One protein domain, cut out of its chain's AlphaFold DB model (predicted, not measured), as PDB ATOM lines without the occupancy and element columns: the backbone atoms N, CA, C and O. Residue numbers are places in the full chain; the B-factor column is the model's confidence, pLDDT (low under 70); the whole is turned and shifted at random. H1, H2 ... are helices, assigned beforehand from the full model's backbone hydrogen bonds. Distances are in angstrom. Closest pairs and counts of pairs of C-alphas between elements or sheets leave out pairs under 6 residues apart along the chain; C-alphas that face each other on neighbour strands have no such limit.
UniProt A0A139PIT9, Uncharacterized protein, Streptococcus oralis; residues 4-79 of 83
ATOM      1  N   VAL A   4       7.047 -14.706 -12.013       90.19
ATOM      2  CA  VAL A   4       6.989 -15.150 -13.414       90.19
ATOM      3  C   VAL A   4       7.809 -16.428 -13.640       90.19
ATOM      4  O   VAL A   4       7.394 -17.283 -14.419       90.19
ATOM      5  N   PHE A   5       8.924 -16.600 -12.920       90.31
ATOM      6  CA  PHE A   5       9.778 -17.787 -13.016       90.31
ATOM      7  C   PHE A   5       9.280 -18.990 -12.201       90.31
ATOM      8  O   PHE A   5       9.826 -20.082 -12.347       90.31
ATOM      9  N   THR A   6       8.256 -18.821 -11.359       93.81
ATOM     10  CA  THR A   6       7.604 -19.928 -10.638       93.81
ATOM     11  C   THR A   6       6.446 -20.544 -11.423       93.81
ATOM     12  O   THR A   6       5.906 -21.568 -11.013       93.81
ATOM     13  N   HIS A   7       6.064 -19.936 -12.549       94.44
ATOM     14  CA  HIS A   7       5.013 -20.410 -13.449       94.44
ATOM     15  C   HIS A   7       5.590 -21.050 -14.714       94.44
ATOM     16  O   HIS A   7       6.787 -20.962 -14.993       94.44
ATOM     17  N   SER A   8       4.733 -21.694 -15.513       95.25
ATOM     18  CA  SER A   8       5.164 -22.226 -16.805       95.25
ATOM     19  C   SER A   8       5.616 -21.091 -17.742       95.25
ATOM     20  O   SER A   8       5.005 -20.014 -17.760       95.25
ATOM     21  N   PRO A   9       6.639 -21.317 -18.592       96.00
ATOM     22  CA  PRO A   9       7.037 -20.336 -19.604       96.00
ATOM     23  C   PRO A   9       5.908 -19.992 -20.583       96.00
ATOM     24  O   PRO A   9       5.919 -18.925 -21.193       96.00
ATOM     25  N   TYR A  10       4.911 -20.873 -20.713       97.44
ATOM     26  CA  TYR A  10       3.745 -20.621 -21.544       97.44
ATOM     27  C   TYR A  10       2.878 -19.483 -20.998       97.44
ATOM     28  O   TYR A  10       2.422 -18.660 -21.787       97.44
ATOM     29  N   ARG A  11       2.712 -19.348 -19.670       97.25
ATOM     30  CA  ARG A  11       2.027 -18.173 -19.088       97.25
ATOM     31  C   ARG A  11       2.725 -16.873 -19.448       97.25
ATOM     32  O   ARG A  11       2.060 -15.896 -19.780       97.25
ATOM     33  N   PHE A  12       4.057 -16.884 -19.422       95.38
ATOM     34  CA  PHE A  12       4.848 -15.720 -19.803       95.38
ATOM     35  C   PHE A  12       4.620 -15.358 -21.267       95.38
ATOM     36  O   PHE A  12       4.313 -14.206 -21.560       95.38
ATOM     37  N   TYR A  13       4.692 -16.338 -22.172       96.75
ATOM     38  CA  TYR A  13       4.362 -16.130 -23.580       96.75
ATOM     39  C   TYR A  13       2.926 -15.607 -23.768       96.75
ATOM     40  O   TYR A  13       2.713 -14.642 -24.497       96.75
ATOM     41  N   ALA A  14       1.944 -16.188 -23.080       97.06
ATOM     42  CA  ALA A  14       0.551 -15.780 -23.196       97.06
ATOM     43  C   ALA A  14       0.297 -14.354 -22.692       97.06
ATOM     44  O   ALA A  14      -0.466 -13.608 -23.300       97.06
ATOM     45  N   TYR A  15       0.951 -13.943 -21.606       96.69
ATOM     46  CA  TYR A  15       0.882 -12.559 -21.148       96.69
ATOM     47  C   TYR A  15       1.633 -11.616 -22.096       96.69
ATOM     48  O   TYR A  15       1.109 -10.576 -22.488       96.69
ATOM     49  N   HIS A  16       2.832 -12.008 -22.539       96.19
ATOM     50  CA  HIS A  16       3.617 -11.283 -23.542       96.19
ATOM     51  C   HIS A  16       2.813 -11.034 -24.823       96.19
ATOM     52  O   HIS A  16       2.884  -9.951 -25.404       96.19
ATOM     53  N   ARG A  17       1.990 -12.002 -25.227       96.56
ATOM     54  CA  ARG A  17       1.114 -11.911 -26.389       96.56
ATOM     55  C   ARG A  17       0.137 -10.741 -26.330       96.56
ATOM     56  O   ARG A  17       0.015 -10.047 -27.340       96.56
ATOM     57  N   LEU A  18      -0.462 -10.495 -25.163       97.06
ATOM     58  CA  LEU A  18      -1.344  -9.346 -24.918       97.06
ATOM     59  C   LEU A  18      -0.585  -8.021 -25.070       97.06
ATOM     60  O   LEU A  18      -1.087  -7.078 -25.672       97.06
ATOM     61  N   ILE A  19       0.659  -7.963 -24.584       96.38
ATOM     62  CA  ILE A  19       1.510  -6.774 -24.723       96.38
ATOM     63  C   ILE A  19       1.865  -6.521 -26.190       96.38
ATOM     64  O   ILE A  19       1.814  -5.382 -26.646       96.38
ATOM     65  N   MET A  20       2.202  -7.566 -26.948       97.56
ATOM     66  CA  MET A  20       2.488  -7.440 -28.380       97.56
ATOM     67  C   MET A  20       1.264  -6.957 -29.169       97.56
ATOM     68  O   MET A  20       1.412  -6.163 -30.096       97.56
ATOM     69  N   GLU A  21       0.061  -7.400 -28.803       96.94
ATOM     70  CA  GLU A  21      -1.192  -6.915 -29.402       96.94
ATOM     71  C   GLU A  21      -1.446  -5.441 -29.076       96.94
ATOM     72  O   GLU A  21      -1.715  -4.659 -29.986       96.94
ATOM     73  N   GLU A  22      -1.270  -5.036 -27.817       97.75
ATOM     74  CA  GLU A  22      -1.389  -3.636 -27.394       97.75
ATOM     75  C   GLU A  22      -0.374  -2.735 -28.119       97.75
ATOM     76  O   GLU A  22      -0.715  -1.668 -28.630       97.75
ATOM     77  N   MET A  23       0.883  -3.178 -28.224       97.62
ATOM     78  CA  MET A  23       1.928  -2.461 -28.956       97.62
ATOM     79  C   MET A  23       1.571  -2.306 -30.437       97.62
ATOM     80  O   MET A  23       1.667  -1.203 -30.977       97.62
ATOM     81  N   ALA A  24       1.123  -3.379 -31.088       96.94
ATOM     82  CA  ALA A  24       0.675  -3.316 -32.476       96.94
ATOM     83  C   ALA A  24      -0.526  -2.366 -32.642       96.94
ATOM     84  O   ALA A  24      -0.540  -1.555 -33.566       96.94
ATOM     85  N   GLY A  25      -1.489  -2.398 -31.712       97.44
ATOM     86  CA  GLY A  25      -2.645  -1.495 -31.689       97.44
ATOM     87  C   GLY A  25      -2.266  -0.016 -31.555       97.44
ATOM     88  O   GLY A  25      -2.928   0.848 -32.128       97.44
ATOM     89  N   ARG A  26      -1.151   0.281 -30.877       97.44
ATOM     90  CA  ARG A  26      -0.561   1.629 -30.775       97.44
ATOM     91  C   ARG A  26       0.327   2.017 -31.965       97.44
ATOM     92  O   ARG A  26       0.917   3.094 -31.952       97.44
ATOM     93  N   GLY A  27       0.434   1.167 -32.990       97.56
ATOM     94  CA  GLY A  27       1.207   1.428 -34.208       97.56
ATOM     95  C   GLY A  27       2.690   1.046 -34.132       97.56
ATOM     96  O   GLY A  27       3.457   1.421 -35.019       97.56
ATOM     97  N   TYR A  28       3.121   0.304 -33.105       97.50
ATOM     98  CA  TYR A  28       4.480  -0.243 -33.072       97.50
ATOM     99  C   TYR A  28       4.625  -1.416 -34.050       97.50
ATOM    100  O   TYR A  28       3.760  -2.284 -34.153       97.50
ATOM    101  N   ASN A  29       5.780  -1.489 -34.713       96.44
ATOM    102  CA  ASN A  29       6.128  -2.608 -35.587       96.44
ATOM    103  C   ASN A  29       6.641  -3.792 -34.760       96.44
ATOM    104  O   ASN A  29       7.825  -3.861 -34.424       96.44
ATOM    105  N   VAL A  30       5.748  -4.724 -34.439       96.31
ATOM    106  CA  VAL A  30       6.099  -5.962 -33.738       96.31
ATOM    107  C   VAL A  30       6.636  -6.992 -34.732       96.31
ATOM    108  O   VAL A  30       5.961  -7.349 -35.696       96.31
ATOM    109  N   SER A  31       7.855  -7.482 -34.501       96.06
ATOM    110  CA  SER A  31       8.442  -8.537 -35.336       96.06
ATOM    111  C   SER A  31       7.723  -9.884 -35.120       96.06
ATOM    112  O   SER A  31       7.422 -10.213 -33.969       96.06
ATOM    113  N   PRO A  32       7.455 -10.678 -36.179       95.69
ATOM    114  CA  PRO A  32       6.683 -11.922 -36.083       95.69
ATOM    115  C   PRO A  32       7.242 -12.967 -35.111       95.69
ATOM    116  O   PRO A  32       6.486 -13.771 -34.581       95.69
ATOM    117  N   GLU A  33       8.545 -12.964 -34.845       96.69
ATOM    118  CA  GLU A  33       9.196 -13.905 -33.930       96.69
ATOM    119  C   GLU A  33       8.687 -13.737 -32.493       96.69
ATOM    120  O   GLU A  33       8.546 -14.717 -31.771       96.69
ATOM    121  N   TRP A  34       8.316 -12.516 -32.088       96.12
ATOM    122  CA  TRP A  34       7.695 -12.251 -30.782       96.12
ATOM    123  C   TRP A  34       6.286 -12.847 -30.647       96.12
ATOM    124  O   TRP A  34       5.698 -12.844 -29.568       96.12
ATOM    125  N   LEU A  35       5.733 -13.366 -31.744       96.38
ATOM    126  CA  LEU A  35       4.433 -14.017 -31.785       96.38
ATOM    127  C   LEU A  35       4.527 -15.544 -31.668       96.38
ATOM    128  O   LEU A  35       3.488 -16.196 -31.657       96.38
ATOM    129  N   ASP A  36       5.735 -16.108 -31.592       97.31
ATOM    130  CA  ASP A  36       5.983 -17.546 -31.492       97.31
ATOM    131  C   ASP A  36       6.210 -17.969 -30.030       97.31
ATOM    132  O   ASP A  36       7.113 -17.469 -29.357       97.31
ATOM    133  N   LYS A  37       5.432 -18.951 -29.551       97.25
ATOM    134  CA  LYS A  37       5.546 -19.522 -28.195       97.25
ATOM    135  C   LYS A  37       6.921 -20.113 -27.891       97.25
ATOM    136  O   LYS A  37       7.312 -20.224 -26.730       97.25
ATOM    137  N   ASN A  38       7.650 -20.509 -28.926       97.94
ATOM    138  CA  ASN A  38       8.963 -21.115 -28.797       97.94
ATOM    139  C   ASN A  38      10.095 -20.088 -28.816       97.94
ATOM    140  O   ASN A  38      11.214 -20.416 -28.414       97.94
ATOM    141  N   TYR A  39       9.838 -18.856 -29.255       97.50
ATOM    142  CA  TYR A  39      10.859 -17.826 -29.334       97.50
ATOM    143  C   TYR A  39      11.200 -17.277 -27.944       97.50
ATOM    144  O   TYR A  39      10.337 -16.866 -27.173       97.50
ATOM    145  N   ARG A  40      12.496 -17.255 -27.613       95.50
ATOM    146  CA  ARG A  40      13.011 -16.833 -26.295       95.50
ATOM    147  C   ARG A  40      13.895 -15.590 -26.375       95.50
ATOM    148  O   ARG A  40      14.769 -15.378 -25.533       95.50
ATOM    149  N   GLY A  41      13.684 -14.772 -27.403       93.94
ATOM    150  CA  GLY A  41      14.562 -13.654 -27.722       93.94
ATOM    151  C   GLY A  41      15.833 -14.093 -28.454       93.94
ATOM    152  O   GLY A  41      16.006 -15.249 -28.828       93.94
ATOM    153  N   LYS A  42      16.744 -13.140 -28.663       93.12
ATOM    154  CA  LYS A  42      17.921 -13.317 -29.533       93.12
ATOM    155  C   LYS A  42      19.053 -14.138 -28.907       93.12
ATOM    156  O   LYS A  42      19.883 -14.675 -29.630       93.12
ATOM    157  N   THR A  43      19.117 -14.187 -27.578       95.69
ATOM    158  CA  THR A  43      20.255 -14.768 -26.843       95.69
ATOM    159  C   THR A  43      20.008 -16.215 -26.432       95.69
ATOM    160  O   THR A  43      20.951 -16.993 -26.306       95.69
ATOM    161  N   CYS A  44      18.752 -16.590 -26.196       94.69
ATOM    162  CA  CYS A  44      18.407 -17.920 -25.721       94.69
ATOM    163  C   CYS A  44      17.975 -18.822 -26.884       94.69
ATOM    164  O   CYS A  44      17.187 -18.381 -27.719       94.69
ATOM    165  N   PRO A  45      18.409 -20.098 -26.909       96.81
ATOM    166  CA  PRO A  45      17.862 -21.077 -27.841       96.81
ATOM    167  C   PRO A  45      16.337 -21.180 -27.691       96.81
ATOM    168  O   PRO A  45      15.855 -21.098 -26.553       96.81
ATOM    169  N   PRO A  46      15.588 -21.366 -28.791       97.38
ATOM    170  CA  PRO A  46      14.141 -21.517 -28.734       97.38
ATOM    171  C   PRO A  46      13.745 -22.796 -27.987       97.38
ATOM    172  O   PRO A  46      14.535 -23.735 -27.855       97.38
ATOM    173  N   TYR A  47      12.503 -22.847 -27.512       97.38
ATOM    174  CA  TYR A  47      11.903 -24.121 -27.119       97.38
ATOM    175  C   TYR A  47      11.674 -25.000 -28.358       97.38
ATOM    176  O   TYR A  47      11.556 -24.498 -29.472       97.38
ATOM    177  N   HIS A  48      11.640 -26.322 -28.177       96.25
ATOM    178  CA  HIS A  48      11.355 -27.236 -29.287       96.25
ATOM    179  C   HIS A  48       9.851 -27.314 -29.580       96.25
ATOM    180  O   HIS A  48       9.427 -27.107 -30.711       96.25
ATOM    181  N   ASP A  49       9.063 -27.577 -28.540       96.06
ATOM    182  CA  ASP A  49       7.604 -27.518 -28.553       96.06
ATOM    183  C   ASP A  49       7.149 -27.183 -27.132       96.06
ATOM    184  O   ASP A  49       7.034 -28.057 -26.272       96.06
ATOM    185  N   LEU A  50       7.019 -25.888 -26.840       97.25
ATOM    186  CA  LEU A  50       6.558 -25.437 -25.533       97.25
ATOM    187  C   LEU A  50       5.107 -25.918 -25.327       97.25
ATOM    188  O   LEU A  50       4.228 -25.499 -26.093       97.25
ATOM    189  N   PRO A  51       4.834 -26.769 -24.317       97.50
ATOM    190  CA  PRO A  51       3.488 -27.259 -24.072       97.50
ATOM    191  C   PRO A  51       2.562 -26.106 -23.706       97.50
ATOM    192  O   PRO A  51       2.886 -25.253 -22.877       97.50
ATOM    193  N   GLU A  52       1.396 -26.108 -24.337       96.81
ATOM    194  CA  GLU A  52       0.346 -25.141 -24.061       96.81
ATOM    195  C   GLU A  52      -0.417 -25.569 -22.815       96.81
ATOM    196  O   GLU A  52      -0.665 -26.756 -22.583       96.81
ATOM    197  N   GLU A  53      -0.821 -24.592 -22.015       95.25
ATOM    198  CA  GLU A  53      -1.677 -24.825 -20.861       95.25
ATOM    199  C   GLU A  53      -2.958 -24.005 -20.952       95.25
ATOM    200  O   GLU A  53      -3.038 -22.970 -21.620       95.25
ATOM    201  N   LYS A  54      -3.984 -24.477 -20.246       95.62
ATOM    202  CA  LYS A  54      -5.241 -23.751 -20.118       95.62
ATOM    203  C   LYS A  54      -5.040 -22.550 -19.197       95.62
ATOM    204  O   LYS A  54      -4.734 -22.715 -18.019       95.62
ATOM    205  N   LEU A  55      -5.277 -21.362 -19.736       95.62
ATOM    206  CA  LEU A  55      -5.130 -20.104 -19.015       95.62
ATOM    207  C   LEU A  55      -6.416 -19.718 -18.278       95.62
ATOM    208  O   LEU A  55      -7.526 -20.092 -18.672       95.62
ATOM    209  N   THR A  56      -6.249 -18.932 -17.222       94.94
ATOM    210  CA  THR A  56      -7.322 -18.235 -16.505       94.94
ATOM    211  C   THR A  56      -7.262 -16.736 -16.784       94.94
ATOM    212  O   THR A  56      -6.311 -16.246 -17.391       94.94
ATOM    213  N   SER A  57      -8.279 -16.004 -16.329       92.19
ATOM    214  CA  SER A  57      -8.241 -14.544 -16.257       92.19
ATOM    215  C   SER A  57      -8.340 -14.126 -14.787       92.19
ATOM    216  O   SER A  57      -9.351 -14.453 -14.161       92.19
ATOM    217  N   PRO A  58      -7.335 -13.427 -14.232       94.00
ATOM    218  CA  PRO A  58      -6.070 -13.038 -14.871       94.00
ATOM    219  C   PRO A  58      -5.148 -14.241 -15.178       94.00
ATOM    220  O   PRO A  58      -5.304 -15.320 -14.600       94.00
ATOM    221  N   ILE A  59      -4.192 -14.058 -16.105       96.19
ATOM    222  CA  ILE A  59      -3.194 -15.090 -16.475       96.19
ATOM    223  C   ILE A  59      -2.310 -15.441 -15.271       96.19
ATOM    224  O   ILE A  59      -2.017 -16.611 -15.028       96.19
ATOM    225  N   TYR A  60      -1.919 -14.420 -14.507       95.12
ATOM    226  CA  TYR A  60      -1.240 -14.557 -13.227       95.12
ATOM    227  C   TYR A  60      -2.216 -14.217 -12.112       95.12
ATOM    228  O   TYR A  60      -2.808 -13.141 -12.123       95.12
ATOM    229  N   SER A  61      -2.366 -15.114 -11.140       94.31
ATOM    230  CA  SER A  61      -3.159 -14.861  -9.930       94.31
ATOM    231  C   SER A  61      -2.654 -13.656  -9.138       94.31
ATOM    232  O   SER A  61      -3.429 -12.999  -8.460       94.31
ATOM    233  N   GLU A  62      -1.360 -13.369  -9.259       95.12
ATOM    234  CA  GLU A  62      -0.655 -12.244  -8.664       95.12
ATOM    235  C   GLU A  62      -1.086 -10.906  -9.266       95.12
ATOM    236  O   GLU A  62      -0.883  -9.884  -8.631       95.12
ATOM    237  N   HIS A  63      -1.687 -10.882 -10.462       94.56
ATOM    238  CA  HIS A  63      -2.236  -9.662 -11.065       94.56
ATOM    239  C   HIS A  63      -3.611  -9.329 -10.470       94.56
ATOM    240  O   HIS A  63      -4.622  -9.276 -11.175       94.56
ATOM    241  N   ASP A  64      -3.648  -9.147  -9.156       94.94
ATOM    242  CA  ASP A  64      -4.826  -8.720  -8.417       94.94
ATOM    243  C   ASP A  64      -4.884  -7.186  -8.267       94.94
ATOM    244  O   ASP A  64      -4.077  -6.435  -8.825       94.94
ATOM    245  N   ALA A  65      -5.876  -6.699  -7.518       95.94
ATOM    246  CA  ALA A  65      -6.044  -5.270  -7.271       95.94
ATOM    247  C   ALA A  65      -4.872  -4.656  -6.485       95.94
ATOM    248  O   ALA A  65      -4.540  -3.494  -6.704       95.94
ATOM    249  N   ALA A  66      -4.227  -5.413  -5.592       95.75
ATOM    250  CA  ALA A  66      -3.090  -4.911  -4.827       95.75
ATOM    251  C   ALA A  66      -1.856  -4.749  -5.724       95.75
ATOM    252  O   ALA A  66      -1.184  -3.720  -5.663       95.75
ATOM    253  N   TYR A  67      -1.605  -5.716  -6.610       94.62
ATOM    254  CA  TYR A  67      -0.547  -5.620  -7.613       94.62
ATOM    255  C   TYR A  67      -0.763  -4.451  -8.576       94.62
ATOM    256  O   TYR A  67       0.188  -3.766  -8.952       94.62
ATOM    257  N   TYR A  68      -2.015  -4.182  -8.955       94.31
ATOM    258  CA  TYR A  68      -2.345  -3.016  -9.770       94.31
ATOM    259  C   TYR A  68      -1.976  -1.696  -9.074       94.31
ATOM    260  O   TYR A  68      -1.303  -0.858  -9.676       94.31
ATOM    261  N   GLU A  69      -2.326  -1.528  -7.797       95.81
ATOM    262  CA  GLU A  69      -1.941  -0.338  -7.023       95.81
ATOM    263  C   GLU A  69      -0.419  -0.217  -6.854       95.81
ATOM    264  O   GLU A  69       0.130   0.880  -6.977       95.81
ATOM    265  N   GLU A  70       0.291  -1.333  -6.653       95.00
ATOM    266  CA  GLU A  70       1.760  -1.355  -6.651       95.00
ATOM    267  C   GLU A  70       2.326  -0.868  -7.997       95.00
ATOM    268  O   GLU A  70       3.250  -0.053  -8.031       95.00
ATOM    269  N   CYS A  71       1.746  -1.297  -9.123       93.88
ATOM    270  CA  CYS A  71       2.145  -0.821 -10.447       93.88
ATOM    271  C   CYS A  71       1.936   0.692 -10.601       93.88
ATOM    272  O   CYS A  71       2.825   1.379 -11.106       93.88
ATOM    273  N   LEU A  72       0.802   1.228 -10.142       95.38
ATOM    274  CA  LEU A  72       0.537   2.669 -10.172       95.38
ATOM    275  C   LEU A  72       1.527   3.449  -9.302       95.38
ATOM    276  O   LEU A  72       2.044   4.482  -9.731       95.38
ATOM    277  N   ALA A  73       1.827   2.952  -8.100       95.62
ATOM    278  CA  ALA A  73       2.821   3.555  -7.218       95.62
ATOM    279  C   ALA A  73       4.215   3.571  -7.869       95.62
ATOM    280  O   ALA A  73       4.867   4.614  -7.882       95.62
ATOM    281  N   ASN A  74       4.619   2.463  -8.500       95.56
ATOM    282  CA  ASN A  74       5.880   2.351  -9.238       95.56
ATOM    283  C   ASN A  74       5.973   3.346 -10.408       95.56
ATOM    284  O   ASN A  74       7.054   3.856 -10.705       95.56
ATOM    285  N   LEU A  75       4.863   3.614 -11.103       95.81
ATOM    286  CA  LEU A  75       4.820   4.620 -12.169       95.81
ATOM    287  C   LEU A  75       4.966   6.037 -11.604       95.81
ATOM    288  O   LEU A  75       5.802   6.795 -12.094       95.81
ATOM    289  N   ARG A  76       4.239   6.361 -10.526       95.75
ATOM    290  CA  ARG A  76       4.342   7.663  -9.845       95.75
ATOM    291  C   ARG A  76       5.746   7.919  -9.298       95.75
ATOM    292  O   ARG A  76       6.263   9.018  -9.463       95.75
ATOM    293  N   GLU A  77       6.394   6.914  -8.708       96.44
ATOM    294  CA  GLU A  77       7.780   7.017  -8.223       96.44
ATOM    295  C   GLU A  77       8.767   7.315  -9.363       96.44
ATOM    296  O   GLU A  77       9.730   8.060  -9.186       96.44
ATOM    297  N   LYS A  78       8.492   6.799 -10.567       96.38
ATOM    298  CA  LYS A  78       9.259   7.096 -11.787       96.38
ATOM    299  C   LYS A  78       8.887   8.435 -12.438       96.38
ATOM    300  O   LYS A  78       9.424   8.747 -13.498       96.38
ATOM    301  N   GLY A  79       7.988   9.214 -11.833       95.62
ATOM    302  CA  GLY A  79       7.506  10.489 -12.366       95.62
ATOM    303  C   GLY A  79       6.577  10.348 -13.575       95.62
ATOM    304  O   GLY A  79       6.467  11.281 -14.364       95.62
TER     305      GLY A  79
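What this domain is: This is residues 4 to 79 of the 83 residues of an uncharacterized protein of Streptococcus oralis (UniProt A0A139PIT9). A long helix, H1, has the very short helix H2 folded back on its residues 17 to 20, and a long loop then passes round the first end of H1 to a third helix, H3, which sticks out as an arm in residues 65 to 70 and 72 to 77. The printed part has 76 residues, with three named helices in the order H1, H2, H3 and no named strand. The class is all helix, though 34 of the 76 residues, under half, are in named elements. The whole is loose, with a radius of gyration of the C-alphas of 14.5 A and spans of 39 by 29 by 23 A.

How they stand to each other: H1, residues 9 to 25, touches H2, residues 32 to 35, with residues 17 to 20 alone. The closest C-alphas of the two, those of Arg 17 and Leu 35, are 6.7 A apart, and the centres are 9.9 A apart. H3, residues 65 to 77, is apart from H1 and from H2. In H3 every pair of O i and N i+4 is within hydrogen-bond range, in H1 12 of 13 are, and H2 is too short for such a pair.

Where its parts are: H1 begins with C-alpha 9 at (7.037, -20.336, -19.604) and is 24.4 A long from first to last C-alpha. H2 runs from Pro 32 to Leu 35, 5.3 A. H3 measures 18.5 A and ends with C-alpha 77 at (7.780, 7.017, -8.223).

The domain as a whole: The C-alphas farthest apart, those of His 48 and Gly 79, are 41.5 A apart. Residues 22 to 27, of which 22 to 25 belong to H1, stand free. The link from H1 to H2 is short, with 6 residues, and that from H2 to H3 is long, with 29. The printed part has no cut; its mean pLDDT is 95.9, and no printed residue is under 70.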